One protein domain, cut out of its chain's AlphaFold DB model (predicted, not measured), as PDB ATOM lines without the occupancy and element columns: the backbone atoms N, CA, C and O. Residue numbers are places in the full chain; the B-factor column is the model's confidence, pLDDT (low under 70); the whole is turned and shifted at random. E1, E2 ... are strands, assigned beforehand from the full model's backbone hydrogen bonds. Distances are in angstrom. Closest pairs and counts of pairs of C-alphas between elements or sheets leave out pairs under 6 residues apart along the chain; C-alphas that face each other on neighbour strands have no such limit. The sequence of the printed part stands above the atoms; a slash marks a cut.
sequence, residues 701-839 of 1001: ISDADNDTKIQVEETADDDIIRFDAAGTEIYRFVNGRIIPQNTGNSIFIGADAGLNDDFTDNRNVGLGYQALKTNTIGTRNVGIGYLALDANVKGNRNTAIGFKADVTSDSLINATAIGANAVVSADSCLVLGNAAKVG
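Overview. This is residues 701 to 839 of the 1001 residues of the protein "Peptidase S74 domain-containing protein" of Bacteroidetes bacterium (UniProt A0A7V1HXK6). With little regular structure, residues 747 to 832 wind in stacked turns, parallel sheet E5 E6 E7 E8 E9 E10 along one side; antiparallel sheet E1 E2 E3 E4 extends the rod beyond E5. The 139 printed residues include ten strands, E1 to E10 in chain order, and no named helix: all strand, with 38 residues in named elements. The whole is only just compact, close to loose: radius of gyration of the C-alphas 16.9 A, spans 55 by 26 by 23 A.

Arrangement. E5, residues 747 to 749, and E6, residues 765 to 767, are parallel at 7 degrees, with N 766 and O 747 within hydrogen-bond range at 2.8 A. E2, residues 720 to 725, and E3, residues 728 to 734, form an antiparallel hairpin, N 733 and O 721 at 2.8 A. E1, residues 709 to 711, E2, E3 and E4, residues 737 to 740, form a meander, each the antiparallel neighbour of the one before.

Along the chain. E3 is 16.8 A long, from C-alpha 728 at (296.798, 148.400, 316.895). E7 spans residues 782 to 784, E8 799 to 801, E9 816 to 818, and E10 830 to 832, ending at (280.157, 182.842, 312.368).

Size, cuts and confidence. The printed part has no cut. Links from E5 through E10 are long. Residues 715 to 718 and 833 to 839 have pLDDT under 70.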
ATOM      1  N   ILE A 701     284.310 139.911 321.166       75.75
ATOM      2  CA  ILE A 701     283.874 139.979 319.763       75.75
ATOM      3  C   ILE A 701     285.113 140.245 318.900       75.75
ATOM      4  O   ILE A 701     285.661 141.348 318.925       75.75
ATOM      5  N   SER A 702     285.552 139.251 318.132       78.06
ATOM      6  CA  SER A 702     286.712 139.352 317.239       78.06
ATOM      7  C   SER A 702     286.404 138.831 315.837       78.06
ATOM      8  O   SER A 702     285.469 138.047 315.637       78.06
ATOM      9  N   ASP A 703     287.165 139.304 314.854       71.56
ATOM     10  CA  ASP A 703     287.217 138.698 313.527       71.56
ATOM     11  C   ASP A 703     288.124 137.451 313.501       71.56
ATOM     12  O   ASP A 703     288.592 136.964 314.528       71.56
ATOM     13  N   ALA A 704     288.293 136.847 312.322       75.38
ATOM     14  CA  ALA A 704     288.872 135.509 312.203       75.38
ATOM     15  C   ALA A 704     290.385 135.441 312.481       75.38
ATOM     16  O   ALA A 704     290.872 134.376 312.868       75.38
ATOM     17  N   ASP A 705     291.127 136.527 312.261       76.94
ATOM     18  CA  ASP A 705     292.568 136.612 312.534       76.94
ATOM     19  C   ASP A 705     292.893 137.377 313.831       76.94
ATOM     20  O   ASP A 705     294.052 137.375 314.257       76.94
ATOM     21  N   ASN A 706     291.866 137.895 314.518       75.88
ATOM     22  CA  ASN A 706     291.919 138.602 315.799       75.88
ATOM     23  C   ASN A 706     292.708 139.921 315.767       75.88
ATOM     24  O   ASN A 706     293.111 140.406 316.833       75.88
ATOM     25  N   ASP A 707     292.943 140.507 314.590       80.12
ATOM     26  CA  ASP A 707     293.609 141.809 314.480       80.12
ATOM     27  C   ASP A 707     292.633 142.990 314.635       80.12
ATOM     28  O   ASP A 707     293.055 144.109 314.954       80.12
ATOM     29  N   THR A 708     291.331 142.717 314.488       81.81
ATOM     30  CA  THR A 708     290.238 143.659 314.713       81.81
ATOM     31  C   THR A 708     289.287 143.075 315.752       81.81
ATOM     32  O   THR A 708     288.522 142.140 315.501       81.81
ATOM     33  N   LYS A 709     289.325 143.631 316.964       84.06
ATOM     34  CA  LYS A 709     288.543 143.119 318.094       84.06
ATOM     35  C   LYS A 709     287.973 144.224 318.972       84.06
ATOM     36  O   LYS A 709     288.560 145.297 319.125       84.06
ATOM     37  N   ILE A 710     286.817 143.916 319.563       81.19
ATOM     38  CA  ILE A 710     286.215 144.659 320.668       81.19
ATOM     39  C   ILE A 710     286.254 143.754 321.887       81.19
ATOM     40  O   ILE A 710     285.688 142.659 321.902       81.19
ATOM     41  N   GLN A 711     286.943 144.234 322.907       82.25
ATOM     42  CA  GLN A 711     287.213 143.489 324.127       82.25
ATOM     43  C   GLN A 711     286.840 144.379 325.299       82.25
ATOM     44  O   GLN A 711     287.285 145.527 325.366       82.25
ATOM     45  N   VAL A 712     285.970 143.859 326.163       70.50
ATOM     46  CA  VAL A 712     285.467 144.580 327.336       70.50
ATOM     47  C   VAL A 712     286.327 144.338 328.575       70.50
ATOM     48  O   VAL A 712     286.281 145.175 329.460       70.50
ATOM     49  N   GLU A 713     287.148 143.279 328.588       70.81
ATOM     50  CA  GLU A 713     288.061 142.917 329.681       70.81
ATOM     51  C   GLU A 713     289.243 142.089 329.122       70.81
ATOM     52  O   GLU A 713     289.042 140.996 328.589       70.81
ATOM     53  N   GLU A 714     290.486 142.583 329.207       72.88
ATOM     54  CA  GLU A 714     291.686 141.774 328.881       72.88
ATOM     55  C   GLU A 714     292.186 140.998 330.115       72.88
ATOM     56  O   GLU A 714     292.794 139.932 329.996       72.88
ATOM     57  N   THR A 715     291.884 141.503 331.313       68.38
ATOM     58  CA  THR A 715     292.104 140.831 332.599       68.38
ATOM     59  C   THR A 715     290.907 141.082 333.517       68.38
ATOM     60  O   THR A 715     290.085 141.931 333.214       68.38
ATOM     61  N   ALA A 716     290.785 140.328 334.611       61.19
ATOM     62  CA  ALA A 716     289.552 140.231 335.403       61.19
ATOM     63  C   ALA A 716     289.060 141.527 336.088       61.19
ATOM     64  O   ALA A 716     287.951 141.524 336.610       61.19
ATOM     65  N   ASP A 717     289.862 142.591 336.107       62.38
ATOM     66  CA  ASP A 717     289.544 143.867 336.766       62.38
ATOM     67  C   ASP A 717     289.789 145.068 335.831       62.38
ATOM     68  O   ASP A 717     289.930 146.214 336.274       62.38
ATOM     69  N   ASP A 718     289.960 144.813 334.538       68.38
ATOM     70  CA  ASP A 718     290.447 145.791 333.583       68.38
ATOM     71  C   ASP A 718     289.245 146.498 332.957       68.38
ATOM     72  O   ASP A 718     288.983 146.276 331.781       68.38
ATOM     73  N   ASP A 719     288.566 147.356 333.746       75.81
ATOM     74  CA  ASP A 719     287.350 148.141 333.418       75.81
ATOM     75  C   ASP A 719     287.543 149.059 332.176       75.81
ATOM     76  O   ASP A 719     287.512 150.302 332.233       75.81
ATOM     77  N   ILE A 720     287.835 148.451 331.031       79.62
ATOM     78  CA  ILE A 720     288.437 149.055 329.854       79.62
ATOM     79  C   ILE A 720     287.917 148.349 328.605       79.62
ATOM     80  O   ILE A 720     288.349 147.252 328.255       79.62
ATOM     81  N   ILE A 721     287.114 149.071 327.820       85.12
ATOM     82  CA  ILE A 721     286.741 148.616 326.476       85.12
ATOM     83  C   ILE A 721     287.804 149.080 325.484       85.12
ATOM     84  O   ILE A 721     288.059 150.283 325.362       85.12
ATOM     85  N   ARG A 722     288.415 148.150 324.752       88.06
ATOM     86  CA  ARG A 722     289.414 148.459 323.718       88.06
ATOM     87  C   ARG A 722     288.842 148.207 322.333       88.06
ATOM     88  O   ARG A 722     288.114 147.237 322.118       88.06
ATOM     89  N   PHE A 723     289.196 149.096 321.413       86.25
ATOM     90  CA  PHE A 723     288.939 148.959 319.989       86.25
ATOM     91  C   PHE A 723     290.284 148.858 319.280       86.25
ATOM     92  O   PHE A 723     291.020 149.850 319.190       86.25
ATOM     93  N   ASP A 724     290.572 147.665 318.776       85.06
ATOM     94  CA  ASP A 724     291.742 147.410 317.946       85.06
ATOM     95  C   ASP A 724     291.341 147.416 316.473       85.06
ATOM     96  O   ASP A 724     290.290 146.889 316.104       85.06
ATOM     97  N   ALA A 725     292.185 148.013 315.637       80.62
ATOM     98  CA  ALA A 725     292.071 147.944 314.188       80.62
ATOM     99  C   ALA A 725     293.451 147.669 313.586       80.62
ATOM    100  O   ALA A 725     294.424 148.341 313.942       80.62
ATOM    101  N   ALA A 726     293.535 146.693 312.676       78.94
ATOM    102  CA  ALA A 726     294.788 146.271 312.042       78.94
ATOM    103  C   ALA A 726     295.910 145.980 313.064       78.94
ATOM    104  O   ALA A 726     297.064 146.386 312.894       78.94
ATOM    105  N   GLY A 727     295.553 145.332 314.178       79.00
ATOM    106  CA  GLY A 727     296.477 144.923 315.236       79.00
ATOM    107  C   GLY A 727     296.981 146.049 316.144       79.00
ATOM    108  O   GLY A 727     297.891 145.814 316.938       79.00
ATOM    109  N   THR A 728     296.426 147.260 316.043       80.56
ATOM    110  CA  THR A 728     296.798 148.400 316.895       80.56
ATOM    111  C   THR A 728     295.584 148.936 317.648       80.56
ATOM    112  O   THR A 728     294.524 149.149 317.061       80.56
ATOM    113  N   GLU A 729     295.753 149.209 318.942       86.00
ATOM    114  CA  GLU A 729     294.726 149.860 319.761       86.00
ATOM    115  C   GLU A 729     294.572 151.319 319.318       86.00
ATOM    116  O   GLU A 729     295.517 152.108 319.439       86.00
ATOM    117  N   ILE A 730     293.390 151.667 318.799       84.19
ATOM    118  CA  ILE A 730     293.086 153.008 318.271       84.19
ATOM    119  C   ILE A 730     292.181 153.821 319.202       84.19
ATOM    120  O   ILE A 730     292.297 155.047 319.273       84.19
ATOM    121  N   TYR A 731     291.319 153.153 319.976       85.25
ATOM    122  CA  TYR A 731     290.497 153.791 321.004       85.25
ATOM    123  C   TYR A 731     290.380 152.921 322.249       85.25
ATOM    124  O   TYR A 731     290.135 151.717 322.176       85.25
ATOM    125  N   ARG A 732     290.468 153.572 323.408       87.88
ATOM    126  CA  ARG A 732     290.286 152.949 324.715       87.88
ATOM    127  C   ARG A 732     289.218 153.680 325.511       87.88
ATOM    128  O   ARG A 732     289.318 154.887 325.711       87.88
ATOM    129  N   PHE A 733     288.220 152.961 326.001       84.38
ATOM    130  CA  PHE A 733     287.209 153.486 326.907       84.38
ATOM    131  C   PHE A 733     287.600 153.091 328.314       84.38
ATOM    132  O   PHE A 733     287.455 151.939 328.688       84.38
ATOM    133  N   VAL A 734     288.096 154.043 329.090       84.69
ATOM    134  CA  VAL A 734     288.514 153.805 330.473       84.69
ATOM    135  C   VAL A 734     287.991 154.936 331.340       84.69
ATOM    136  O   VAL A 734     288.021 156.104 330.939       84.69
ATOM    137  N   ASN A 735     287.467 154.604 332.523       81.12
ATOM    138  CA  ASN A 735     286.911 155.577 333.472       81.12
ATOM    139  C   ASN A 735     285.855 156.518 332.846       81.12
ATOM    140  O   ASN A 735     285.834 157.723 333.116       81.12
ATOM    141  N   GLY A 736     285.008 155.983 331.956       74.88
ATOM    142  CA  GLY A 736     283.946 156.733 331.272       74.88
ATOM    143  C   GLY A 736     284.428 157.722 330.200       74.88
ATOM    144  O   GLY A 736     283.666 158.606 329.809       74.88
ATOM    145  N   ARG A 737     285.680 157.615 329.731       78.94
ATOM    146  CA  ARG A 737     286.265 158.490 328.699       78.94
ATOM    147  C   ARG A 737     286.748 157.686 327.502       78.94
ATOM    148  O   ARG A 737     287.363 156.646 327.691       78.94
ATOM    149  N   ILE A 738     286.551 158.223 326.299       84.19
ATOM    150  CA  ILE A 738     287.179 157.720 325.070       84.19
ATOM    151  C   ILE A 738     288.558 158.359 324.956       84.19
ATOM    152  O   ILE A 738     288.673 159.581 324.850       84.19
ATOM    153  N   ILE A 739     289.595 157.534 325.000       85.69
ATOM    154  CA  ILE A 739     290.985 157.946 324.876       85.69
ATOM    155  C   ILE A 739     291.492 157.478 323.507       85.69
ATOM    156  O   ILE A 739     291.564 156.267 323.288       85.69
ATOM    157  N   PRO A 740     291.819 158.399 322.580       86.50
ATOM    158  CA  PRO A 740     292.509 158.040 321.347       86.50
ATOM    159  C   PRO A 740     293.898 157.487 321.672       86.50
ATOM    160  O   PRO A 740     294.627 158.068 322.478       86.50
ATOM    161  N   GLN A 741     294.260 156.367 321.057       85.69
ATOM    162  CA  GLN A 741     295.545 155.696 321.244       85.69
ATOM    163  C   GLN A 741     296.210 155.559 319.881       85.69
ATOM    164  O   GLN A 741     295.549 155.250 318.902       85.69
ATOM    165  N   ASN A 742     297.506 155.856 319.790       84.00
ATOM    166  CA  ASN A 742     298.276 155.748 318.540       84.00
ATOM    167  C   ASN A 742     297.735 156.545 317.328       84.00
ATOM    168  O   ASN A 742     298.208 156.349 316.217       84.00
ATOM    169  N   THR A 743     296.799 157.481 317.525       83.06
ATOM    170  CA  THR A 743     296.238 158.342 316.465       83.06
ATOM    171  C   THR A 743     296.823 159.758 316.466       83.06
ATOM    172  O   THR A 743     296.209 160.689 315.943       83.06
ATOM    173  N   GLY A 744     297.948 159.988 317.151       82.38
ATOM    174  CA  GLY A 744     298.488 161.343 317.262       82.38
ATOM    175  C   GLY A 744     297.729 162.263 318.217       82.38
ATOM    176  O   GLY A 744     297.813 163.491 318.117       82.38
ATOM    177  N   ASN A 745     296.944 161.661 319.119       84.94
ATOM    178  CA  ASN A 745     295.897 162.307 319.914       84.94
ATOM    179  C   ASN A 745     294.777 162.932 319.062       84.94
ATOM    180  O   ASN A 745     294.035 163.781 319.563       84.94
ATOM    181  N   SER A 746     294.662 162.545 317.789       88.94
ATOM    182  CA  SER A 746     293.570 162.971 316.923       88.94
ATOM    183  C   SER A 746     292.345 162.066 317.104       88.94
ATOM    184  O   SER A 746     292.475 160.864 317.334       88.94
ATOM    185  N   ILE A 747     291.142 162.630 317.016       88.75
ATOM    186  CA  ILE A 747     289.874 161.893 317.082       88.75
ATOM    187  C   ILE A 747     289.164 162.065 315.748       88.75
ATOM    188  O   ILE A 747     288.762 163.175 315.398       88.75
ATOM    189  N   PHE A 748     288.973 160.961 315.034       87.88
ATOM    190  CA  PHE A 748     288.277 160.944 313.755       87.88
ATOM    191  C   PHE A 748     287.071 160.014 313.821       87.88
ATOM    192  O   PHE A 748     287.202 158.823 314.101       87.88
ATOM    193  N   ILE A 749     285.882 160.570 313.598       84.62
ATOM    194  CA  ILE A 749     284.608 159.852 313.666       84.62
ATOM    195  C   ILE A 749     283.786 160.221 312.426       84.62
ATOM    196  O   ILE A 749     283.329 161.351 312.270       84.62
ATOM    197  N   GLY A 750     283.574 159.252 311.537       83.38
ATOM    198  CA  GLY A 750     282.900 159.436 310.249       83.38
ATOM    199  C   GLY A 750     283.727 158.848 309.108       83.38
ATOM    200  O   GLY A 750     284.950 158.795 309.193       83.38
ATOM    201  N   ALA A 751     283.070 158.370 308.048       84.12
ATOM    202  CA  ALA A 751     283.787 157.780 306.918       84.12
ATOM    203  C   ALA A 751     284.739 158.811 306.280       84.12
ATOM    204  O   ALA A 751     284.343 159.955 306.032       84.12
ATOM    205  N   ASP A 752     285.985 158.390 306.042       89.50
ATOM    206  CA  ASP A 752     287.116 159.194 305.555       89.50
ATOM    207  C   ASP A 752     287.502 160.420 306.418       89.50
ATOM    208  O   ASP A 752     288.267 161.273 305.955       89.50
ATOM    209  N   ALA A 753     286.986 160.562 307.643       90.56
ATOM    210  CA  ALA A 753     287.421 161.641 308.529       90.56
ATOM    211  C   ALA A 753     288.911 161.460 308.868       90.56
ATOM    212  O   ALA A 753     289.310 160.377 309.286       90.56
ATOM    213  N   GLY A 754     289.728 162.494 308.652       87.69
ATOM    214  CA  GLY A 754     291.176 162.432 308.893       87.69
ATOM    215  C   GLY A 754     291.926 161.359 308.101       87.69
ATOM    216  O   GLY A 754     293.001 160.956 308.521       87.69
ATOM    217  N   LEU A 755     291.374 160.879 306.978       89.31
ATOM    218  CA  LEU A 755     291.916 159.744 306.214       89.31
ATOM    219  C   LEU A 755     293.407 159.875 305.864       89.31
ATOM    220  O   LEU A 755     294.102 158.866 305.802       89.31
ATOM    221  N   ASN A 756     293.877 161.096 305.593       88.31
ATOM    222  CA  ASN A 756     295.265 161.357 305.217       88.31
ATOM    223  C   ASN A 756     296.131 161.881 306.377       88.31
ATOM    224  O   ASN A 756     297.282 162.239 306.123       88.31
ATOM    225  N   ASP A 757     295.600 161.950 307.605       86.44
ATOM    226  CA  ASP A 757     296.370 162.343 308.788       86.44
ATOM    227  C   ASP A 757     297.494 161.325 309.002       86.44
ATOM    228  O   ASP A 757     297.303 160.117 308.858       86.44
ATOM    229  N   ASP A 758     298.689 161.808 309.319       84.25
ATOM    230  CA  ASP A 758     299.856 160.943 309.485       84.25
ATOM    231  C   ASP A 758     299.923 160.241 310.858       84.25
ATOM    232  O   ASP A 758     300.897 159.537 311.135       84.25
ATOM    233  N   PHE A 759     298.910 160.433 311.718       81.25
ATOM    234  CA  PHE A 759     298.818 159.936 313.096       81.25
ATOM    235  C   PHE A 759     300.027 160.294 313.984       81.25
ATOM    236  O   PHE A 759     300.204 159.725 315.069       81.25
ATOM    237  N   THR A 760     300.848 161.272 313.578       82.06
ATOM    238  CA  THR A 760     301.835 161.922 314.458       82.06
ATOM    239  C   THR A 760     301.126 162.899 315.401       82.06
ATOM    240  O   THR A 760     299.913 162.991 315.354       82.06
ATOM    241  N   ASP A 761     301.819 163.598 316.312       81.44
ATOM    242  CA  ASP A 761     301.235 164.377 317.432       81.44
ATOM    243  C   ASP A 761     300.419 165.645 317.031       81.44
ATOM    244  O   ASP A 761     300.643 166.766 317.516       81.44
ATOM    245  N   ASN A 762     299.436 165.450 316.150       84.19
ATOM    246  CA  ASN A 762     298.638 166.430 315.440       84.19
ATOM    247  C   ASN A 762     297.491 166.951 316.297       84.19
ATOM    248  O   ASN A 762     297.256 168.156 316.285       84.19
ATOM    249  N   ARG A 763     296.829 166.122 317.118       89.31
ATOM    250  CA  ARG A 763     295.697 166.522 317.989       89.31
ATOM    251  C   ARG A 763     294.505 167.124 317.227       89.31
ATOM    252  O   ARG A 763     293.916 168.110 317.675       89.31
ATOM    253  N   ASN A 764     294.183 166.574 316.061       91.00
ATOM    254  CA  ASN A 764     293.052 167.003 315.242       91.00
ATOM    255  C   ASN A 764     291.733 166.365 315.717       91.00
ATOM    256  O   ASN A 764     291.722 165.260 316.241       91.00
ATOM    257  N   VAL A 765     290.594 167.017 315.514       91.94
ATOM    258  CA  VAL A 765     289.265 166.442 315.775       91.94
ATOM    259  C   VAL A 765     288.440 166.553 314.503       91.94
ATOM    260  O   VAL A 765     288.009 167.646 314.152       91.94
ATOM    261  N   GLY A 766     288.227 165.443 313.801       91.38
ATOM    262  CA  GLY A 766     287.365 165.365 312.620       91.38
ATOM    263  C   GLY A 766     286.099 164.563 312.918       91.38
ATOM    264  O   GLY A 766     286.173 163.365 313.156       91.38
ATOM    265  N   LEU A 767     284.926 165.190 312.895       90.50
ATOM    266  CA  LEU A 767     283.640 164.527 313.131       90.50
ATOM    267  C   LEU A 767     282.688 164.791 311.957       90.50
ATOM    268  O   LEU A 767     282.134 165.881 311.837       90.50
ATOM    269  N   GLY A 768     282.476 163.800 311.092       87.75
ATOM    270  CA  GLY A 768     281.626 163.898 309.899       87.75
ATOM    271  C   GLY A 768     282.251 163.262 308.654       87.75
ATOM    272  O   GLY A 768     283.440 162.967 308.626       87.75
ATOM    273  N   TYR A 769     281.446 163.038 307.609       89.06
ATOM    274  CA  TYR A 769     281.937 162.486 306.338       89.06
ATOM    275  C   TYR A 769     282.986 163.419 305.718       89.06
ATOM    276  O   TYR A 769     282.682 164.585 305.446       89.06
ATOM    277  N   GLN A 770     284.197 162.895 305.500       92.38
ATOM    278  CA  GLN A 770     285.342 163.611 304.920       92.38
ATOM    279  C   GLN A 770     285.770 164.886 305.679       92.38
ATOM    280  O   GLN A 770     286.382 165.780 305.102       92.38
ATOM    281  N   ALA A 771     285.473 164.995 306.978       91.94
ATOM    282  CA  ALA A 771     285.995 166.091 307.798       91.94
ATOM    283  C   ALA A 771     287.523 165.965 307.948       91.94
ATOM    284  O   ALA A 771     288.017 164.889 308.287       91.94
ATOM    285  N   LEU A 772     288.274 167.047 307.702       90.19
ATOM    286  CA  LEU A 772     289.749 167.056 307.699       90.19
ATOM    287  C   LEU A 772     290.391 165.993 306.786       90.19
ATOM    288  O   LEU A 772     291.546 165.627 306.986       90.19
ATOM    289  N   LYS A 773     289.677 165.481 305.776       91.56
ATOM    290  CA  LYS A 773     290.150 164.357 304.953       91.56
ATOM    291  C   LYS A 773     291.493 164.627 304.276       91.56
ATOM    292  O   LYS A 773     292.322 163.725 304.202       91.56
ATOM    293  N   THR A 774     291.707 165.828 303.742       88.69
ATOM    294  CA  THR A 774     292.965 166.184 303.060       88.69
ATOM    295  C   THR A 774     294.070 166.642 304.012       88.69
ATOM    296  O   THR A 774     295.197 166.862 303.563       88.69
ATOM    297  N   ASN A 775     293.781 166.777 305.311       85.56
ATOM    298  CA  ASN A 775     294.771 167.175 306.299       85.56
ATOM    299  C   ASN A 775     295.827 166.081 306.438       85.56
ATOM    300  O   ASN A 775     295.480 164.921 306.624       85.56
ATOM    301  N   THR A 776     297.098 166.452 306.304       86.00
ATOM    302  CA  THR A 776     298.217 165.493 306.342       86.00
ATOM    303  C   THR A 776     299.116 165.723 307.545       86.00
ATOM    304  O   THR A 776     299.358 164.807 308.317       86.00
ATOM    305  N   ILE A 777     299.578 166.965 307.707       85.19
ATOM    306  CA  ILE A 777     300.497 167.391 308.778       85.19
ATOM    307  C   ILE A 777     299.966 168.598 309.564       85.19
ATOM    308  O   ILE A 777     300.690 169.214 310.347       85.19
ATOM    309  N   GLY A 778     298.734 169.031 309.278       85.81
ATOM    310  CA  GLY A 778     298.121 170.126 310.016       85.81
ATOM    311  C   GLY A 778     297.793 169.669 311.431       85.81
ATOM    312  O   GLY A 778     297.405 168.532 311.654       85.81
ATOM    313  N   THR A 779     297.937 170.553 312.408       87.44
ATOM    314  CA  THR A 779     297.810 170.188 313.822       87.44
ATOM    315  C   THR A 779     296.767 171.036 314.534       87.44
ATOM    316  O   THR A 779     296.622 172.234 314.283       87.44
ATOM    317  N   ARG A 780     296.093 170.429 315.511       89.81
ATOM    318  CA  ARG A 780     295.130 171.033 316.439       89.81
ATOM    319  C   ARG A 780     293.909 171.614 315.739       89.81
ATOM    320  O   ARG A 780     293.330 172.583 316.223       89.81
ATOM    321  N   ASN A 781     293.543 171.050 314.596       91.88
ATOM    322  CA  ASN A 781     292.371 171.460 313.846       91.88
ATOM    323  C   ASN A 781     291.119 170.744 314.353       91.88
ATOM    324  O   ASN A 781     291.184 169.586 314.744       91.88
ATOM    325  N   VAL A 782     289.967 171.400 314.306       93.06
ATOM    326  CA  VAL A 782     288.671 170.832 314.691       93.06
ATOM    327  C   VAL A 782     287.714 170.998 313.515       93.06
ATOM    328  O   VAL A 782     287.225 172.093 313.281       93.06
ATOM    329  N   GLY A 783     287.468 169.939 312.749       92.12
ATOM    330  CA  GLY A 783     286.501 169.896 311.651       92.12
ATOM    331  C   GLY A 783     285.271 169.082 312.051       92.12
ATOM    332  O   GLY A 783     285.363 167.869 312.183       92.12
ATOM    333  N   ILE A 784     284.111 169.706 312.241       91.50
ATOM    334  CA  ILE A 784     282.871 169.012 312.622       91.50
ATOM    335  C   ILE A 784     281.777 169.313 311.592       91.50
ATOM    336  O   ILE A 784     281.248 170.419 311.546       91.50
ATOM    337  N   GLY A 785     281.409 168.336 310.766       88.19
ATOM    338  CA  GLY A 785     280.415 168.460 309.697       88.19
ATOM    339  C   GLY A 785     280.837 167.762 308.402       88.19
ATOM    340  O   GLY A 785     281.984 167.360 308.238       88.19
ATOM    341  N   TYR A 786     279.902 167.606 307.461       90.12
ATOM    342  CA  TYR A 786     280.198 167.069 306.124       90.12
ATOM    343  C   TYR A 786     281.175 168.004 305.392       90.12
ATOM    344  O   TYR A 786     280.830 169.172 305.198       90.12
ATOM    345  N   LEU A 787     282.346 167.500 304.981       90.75
ATOM    346  CA  LEU A 787     283.433 168.269 304.340       90.75
ATOM    347  C   LEU A 787     283.921 169.486 305.154       90.75
ATOM    348  O   LEU A 787     284.246 170.527 304.585       90.75
ATOM    349  N   ALA A 788     283.925 169.406 306.487       92.12
ATOM    350  CA  ALA A 788     284.469 170.482 307.316       92.12
ATOM    351  C   ALA A 788     286.010 170.462 307.307       92.12
ATOM    352  O   ALA A 788     286.607 169.416 307.570       92.12
ATOM    353  N   LEU A 789     286.651 171.608 307.044       91.38
ATOM    354  CA  LEU A 789     288.109 171.735 306.839       91.38
ATOM    355  C   LEU A 789     288.684 170.808 305.750       91.38
ATOM    356  O   LEU A 789     289.849 170.414 305.832       91.38
ATOM    357  N   ASP A 790     287.897 170.436 304.738       89.50
ATOM    358  CA  ASP A 790     288.372 169.550 303.669       89.50
ATOM    359  C   ASP A 790     289.402 170.230 302.751       89.50
ATOM    360  O   ASP A 790     290.221 169.547 302.148       89.50
ATOM    361  N   ALA A 791     289.448 171.564 302.677       86.94
ATOM    362  CA  ALA A 791     290.518 172.275 301.971       86.94
ATOM    363  C   ALA A 791     291.824 172.404 302.789       86.94
ATOM    364  O   ALA A 791     292.858 172.800 302.245       86.94
ATOM    365  N   ASN A 792     291.807 172.102 304.093       85.00
ATOM    366  CA  ASN A 792     292.934 172.355 304.992       85.00
ATOM    367  C   ASN A 792     293.955 171.205 304.996       85.00
ATOM    368  O   ASN A 792     293.837 170.272 305.788       85.00
ATOM    369  N   VAL A 793     295.015 171.311 304.194       86.88
ATOM    370  CA  VAL A 793     296.065 170.279 304.097       86.88
ATOM    371  C   VAL A 793     297.115 170.392 305.217       86.88
ATOM    372  O   VAL A 793     297.531 169.371 305.770       86.88
ATOM    373  N   LYS A 794     297.563 171.615 305.556       88.31
ATOM    374  CA  LYS A 794     298.710 171.869 306.465       88.31
ATOM    375  C   LYS A 794     298.473 172.965 307.511       88.31
ATOM    376  O   LYS A 794     299.336 173.195 308.359       88.31
ATOM    377  N   GLY A 795     297.347 173.671 307.446       86.50
ATOM    378  CA  GLY A 795     296.995 174.725 308.390       86.50
ATOM    379  C   GLY A 795     296.797 174.182 309.802       86.50
ATOM    380  O   GLY A 795     296.543 172.990 309.996       86.50
ATOM    381  N   ASN A 796     296.948 175.059 310.794       87.31
ATOM    382  CA  ASN A 796     297.034 174.677 312.203       87.31
ATOM    383  C   ASN A 796     296.031 175.444 313.067       87.31
ATOM    384  O   ASN A 796     295.863 176.649 312.907       87.31
ATOM    385  N   ARG A 797     295.473 174.794 314.091       89.75
ATOM    386  CA  ARG A 797     294.554 175.411 315.069       89.75
ATOM    387  C   ARG A 797     293.277 175.971 314.443       89.75
ATOM    388  O   ARG A 797     292.655 176.864 315.011       89.75
ATOM    389  N   ASN A 798     292.888 175.462 313.280       91.56
ATOM    390  CA  ASN A 798     291.675 175.898 312.609       91.56
ATOM    391  C   ASN A 798     290.480 175.120 313.148       91.56
ATOM    392  O   ASN A 798     290.549 173.909 313.298       91.56
ATOM    393  N   THR A 799     289.371 175.790 313.426       91.44
ATOM    394  CA  THR A 799     288.146 175.150 313.915       91.44
ATOM    395  C   THR A 799     287.024 175.427 312.930       91.44
ATOM    396  O   THR A 799     286.531 176.545 312.905       91.44
ATOM    397  N   ALA A 800     286.599 174.456 312.122       91.44
ATOM    398  CA  ALA A 800     285.399 174.592 311.309       91.44
ATOM    399  C   ALA A 800     284.273 173.661 311.764       91.44
ATOM    400  O   ALA A 800     284.457 172.454 311.875       91.44
ATOM    401  N   ILE A 801     283.089 174.215 312.018       90.69
ATOM    402  CA  ILE A 801     281.927 173.470 312.517       90.69
ATOM    403  C   ILE A 801     280.711 173.807 311.640       90.69
ATOM    404  O   ILE A 801     280.158 174.900 311.742       90.69
ATOM    405  N   GLY A 802     280.282 172.888 310.771       86.94
ATOM    406  CA  GLY A 802     279.138 173.035 309.859       86.94
ATOM    407  C   GLY A 802     279.300 172.279 308.530       86.94
ATOM    408  O   GLY A 802     280.395 171.860 308.169       86.94
ATOM    409  N   PHE A 803     278.207 172.105 307.770       87.44
ATOM    410  CA  PHE A 803     278.256 171.541 306.407       87.44
ATOM    411  C   PHE A 803     279.131 172.427 305.510       87.44
ATOM    412  O   PHE A 803     278.772 173.582 305.297       87.44
ATOM    413  N   LYS A 804     280.250 171.906 304.992       89.31
ATOM    414  CA  LYS A 804     281.245 172.643 304.190       89.31
ATOM    415  C   LYS A 804     281.793 173.909 304.869       89.31
ATOM    416  O   LYS A 804     282.081 174.894 304.193       89.31
ATOM    417  N   ALA A 805     281.868 173.928 306.201       91.62
ATOM    418  CA  ALA A 805     282.584 174.988 306.905       91.62
ATOM    419  C   ALA A 805     284.090 174.794 306.677       91.62
ATOM    420  O   ALA A 805     284.605 173.708 306.940       91.62
ATOM    421  N   ASP A 806     284.794 175.798 306.167       89.69
ATOM    422  CA  ASP A 806     286.152 175.587 305.657       89.69
ATOM    423  C   ASP A 806     287.046 176.834 305.754       89.69
ATOM    424  O   ASP A 806     286.673 177.887 306.278       89.69
ATOM    425  N   VAL A 807     288.259 176.704 305.237       86.25
ATOM    426  CA  VAL A 807     289.235 177.766 305.012       86.25
ATOM    427  C   VAL A 807     289.424 177.977 303.509       86.25
ATOM    428  O   VAL A 807     289.350 177.037 302.725       86.25
ATOM    429  N   THR A 808     289.686 179.210 303.064       83.25
ATOM    430  CA  THR A 808     289.943 179.467 301.629       83.25
ATOM    431  C   THR A 808     291.340 179.029 301.171       83.25
ATOM    432  O   THR A 808     291.628 179.092 299.979       83.25
ATOM    433  N   SER A 809     292.234 178.685 302.103       80.12
ATOM    434  CA  SER A 809     293.632 178.318 301.848       80.12
ATOM    435  C   SER A 809     294.068 177.210 302.801       80.12
ATOM    436  O   SER A 809     293.660 177.195 303.962       80.12
ATOM    437  N   ASP A 810     294.943 176.324 302.335       81.06
ATOM    438  CA  ASP A 810     295.344 175.100 303.031       81.06
ATOM    439  C   ASP A 810     296.351 175.312 304.178       81.06
ATOM    440  O   ASP A 810     296.738 174.338 304.829       81.06
ATOM    441  N   SER A 811     296.774 176.559 304.426       83.44
ATOM    442  CA  SER A 811     297.826 176.931 305.383       83.44
ATOM    443  C   SER A 811     297.406 177.967 306.434       83.44
ATOM    444  O   SER A 811     298.280 178.512 307.111       83.44
ATOM    445  N   LEU A 812     296.111 178.282 306.564       86.06
ATOM    446  CA  LEU A 812     295.656 179.252 307.570       86.06
ATOM    447  C   LEU A 812     295.929 178.754 308.997       86.06
ATOM    448  O   LEU A 812     295.994 177.547 309.249       86.06
ATOM    449  N   ILE A 813     296.095 179.691 309.929       82.31
ATOM    450  CA  ILE A 813     296.375 179.418 311.336       82.31
ATOM    451  C   ILE A 813     295.355 180.113 312.235       82.31
ATOM    452  O   ILE A 813     295.118 181.318 312.141       82.31
ATOM    453  N   ASN A 814     294.812 179.361 313.192       83.75
ATOM    454  CA  ASN A 814     293.878 179.868 314.199       83.75
ATOM    455  C   ASN A 814     292.591 180.459 313.582       83.75
ATOM    456  O   ASN A 814     291.998 181.398 314.113       83.75
ATOM    457  N   ALA A 815     292.182 179.935 312.427       86.25
ATOM    458  CA  ALA A 815     290.963 180.310 311.727       86.25
ATOM    459  C   ALA A 815     289.772 179.521 312.279       86.25
ATOM    460  O   ALA A 815     289.777 178.294 312.244       86.25
ATOM    461  N   THR A 816     288.729 180.190 312.764       87.00
ATOM    462  CA  THR A 816     287.519 179.512 313.253       87.00
ATOM    463  C   THR A 816     286.321 179.831 312.358       87.00
ATOM    464  O   THR A 816     285.944 180.988 312.257       87.00
ATOM    465  N   ALA A 817     285.710 178.839 311.713       88.19
ATOM    466  CA  ALA A 817     284.545 178.979 310.841       88.19
ATOM    467  C   ALA A 817     283.358 178.154 311.374       88.19
ATOM    468  O   ALA A 817     283.349 176.935 311.272       88.19
ATOM    469  N   ILE A 818     282.325 178.772 311.941       84.56
ATOM    470  CA  ILE A 818     281.188 178.029 312.523       84.56
ATOM    471  C   ILE A 818     279.903 178.389 311.772       84.56
ATOM    472  O   ILE A 818     279.429 179.517 311.865       84.56
ATOM    473  N   GLY A 819     279.331 177.441 311.025       82.12
ATOM    474  CA  GLY A 819     278.104 177.575 310.228       82.12
ATOM    475  C   GLY A 819     278.187 176.872 308.864       82.12
ATOM    476  O   GLY A 819     279.271 176.651 308.335       82.12
ATOM    477  N   ALA A 820     277.045 176.511 308.264       81.94
ATOM    478  CA  ALA A 820     277.033 175.869 306.944       81.94
ATOM    479  C   ALA A 820     277.605 176.803 305.857       81.94
ATOM    480  O   ALA A 820     277.130 177.927 305.689       81.94
ATOM    481  N   ASN A 821     278.596 176.319 305.104       84.56
ATOM    482  CA  ASN A 821     279.396 177.051 304.117       84.56
ATOM    483  C   ASN A 821     280.139 178.277 304.687       84.56
ATOM    484  O   ASN A 821     280.476 179.181 303.931       84.56
ATOM    485  N   ALA A 822     280.368 178.353 306.002       85.12
ATOM    486  CA  ALA A 822     281.193 179.412 306.576       85.12
ATOM    487  C   ALA A 822     282.648 179.206 306.140       85.12
ATOM    488  O   ALA A 822     283.220 178.161 306.437       85.12
ATOM    489  N   VAL A 823     283.245 180.185 305.450       85.62
ATOM    490  CA  VAL A 823     284.641 180.086 305.002       85.62
ATOM    491  C   VAL A 823     285.481 181.228 305.571       85.62
ATOM    492  O   VAL A 823     285.218 182.402 305.300       85.62
ATOM    493  N   VAL A 824     286.505 180.896 306.362       82.38
ATOM    494  CA  VAL A 824     287.501 181.872 306.836       82.38
ATOM    495  C   VAL A 824     288.584 182.070 305.779       82.38
ATOM    496  O   VAL A 824     289.135 181.106 305.256       82.38
ATOM    497  N   SER A 825     288.932 183.329 305.503       83.50
ATOM    498  CA  SER A 825     289.968 183.688 304.527       83.50
ATOM    499  C   SER A 825     291.264 184.266 305.109       83.50
ATOM    500  O   SER A 825     292.145 184.650 304.342       83.50
ATOM    501  N   ALA A 826     291.399 184.349 306.439       79.12
ATOM    502  CA  ALA A 826     292.586 184.894 307.108       79.12
ATOM    503  C   ALA A 826     292.815 184.289 308.508       79.12
ATOM    504  O   ALA A 826     291.882 183.787 309.135       79.12
ATOM    505  N   ASP A 827     294.044 184.391 309.013       78.94
ATOM    506  CA  ASP A 827     294.458 183.859 310.318       78.94
ATOM    507  C   ASP A 827     293.802 184.569 311.508       78.94
ATOM    508  O   ASP A 827     293.456 185.752 311.442       78.94
ATOM    509  N   SER A 828     293.687 183.855 312.634       78.56
ATOM    510  CA  SER A 828     293.160 184.371 313.915       78.56
ATOM    511  C   SER A 828     291.804 185.073 313.796       78.56
ATOM    512  O   SER A 828     291.470 185.960 314.582       78.56
ATOM    513  N   CYS A 829     291.023 184.676 312.795       73.06
ATOM    514  CA  CYS A 829     289.697 185.202 312.541       73.06
ATOM    515  C   CYS A 829     288.651 184.149 312.894       73.06
ATOM    516  O   CYS A 829     288.727 183.008 312.442       73.06
ATOM    517  N   LEU A 830     287.645 184.564 313.662       73.00
ATOM    518  CA  LEU A 830     286.410 183.820 313.867       73.00
ATOM    519  C   LEU A 830     285.348 184.348 312.896       73.00
ATOM    520  O   LEU A 830     284.976 185.522 312.965       73.00
ATOM    521  N   VAL A 831     284.858 183.484 312.012       75.44
ATOM    522  CA  VAL A 831     283.687 183.704 311.167       75.44
ATOM    523  C   VAL A 831     282.533 182.845 311.681       75.44
ATOM    524  O   VAL A 831     282.650 181.624 311.791       75.44
ATOM    525  N   LEU A 832     281.414 183.494 311.999       71.00
ATOM    526  CA  LEU A 832     280.157 182.842 312.368       71.00
ATOM    527  C   LEU A 832     279.160 183.002 311.209       71.00
ATOM    528  O   LEU A 832     278.808 184.119 310.826       71.00
ATOM    529  N   GLY A 833     278.721 181.885 310.630       67.56
ATOM    530  CA  GLY A 833     277.910 181.842 309.414       67.56
ATOM    531  C   GLY A 833     278.681 182.281 308.166       67.56
ATOM    532  O   GLY A 833     279.875 182.539 308.204       67.56
ATOM    533  N   ASN A 834     278.004 182.392 307.027       63.78
ATOM    534  CA  ASN A 834     278.661 182.689 305.749       63.78
ATOM    535  C   ASN A 834     279.215 184.146 305.638       63.78
ATOM    536  O   ASN A 834     279.744 184.496 304.589       63.78
ATOM    537  N   ALA A 835     279.092 185.029 306.661       55.66
ATOM    538  CA  ALA A 835     279.434 186.463 306.502       55.66
ATOM    539  C   ALA A 835     279.771 187.368 307.743       55.66
ATOM    540  O   ALA A 835     279.923 188.569 307.525       55.66
ATOM    541  N   ALA A 836     279.917 186.912 309.006       56.72
ATOM    542  CA  ALA A 836     280.155 187.812 310.177       56.72
ATOM    543  C   ALA A 836     281.492 187.574 310.930       56.72
ATOM    544  O   ALA A 836     281.849 186.422 311.154       56.72
ATOM    545  N   LYS A 837     282.210 188.639 311.361       52.72
ATOM    546  CA  LYS A 837     283.529 188.596 312.061       52.72
ATOM    547  C   LYS A 837     283.468 189.232 313.475       52.72
ATOM    548  O   LYS A 837     283.058 190.384 313.575       52.72
ATOM    549  N   VAL A 838     283.906 188.543 314.547       54.38
ATOM    550  CA  VAL A 838     283.889 189.011 315.970       54.38
ATOM    551  C   VAL A 838     285.288 188.876 316.603       54.38
ATOM    552  O   VAL A 838     285.889 187.811 316.495       54.38
ATOM    553  N   GLY A 839     285.837 189.924 317.238       50.53
ATOM    554  CA  GLY A 839     287.228 189.943 317.737       50.53
ATOM    555  C   GLY A 839     287.363 189.885 319.267       50.53
ATOM    556  O   GLY A 839     286.933 190.808 319.946       50.53
TER     557      GLY A 839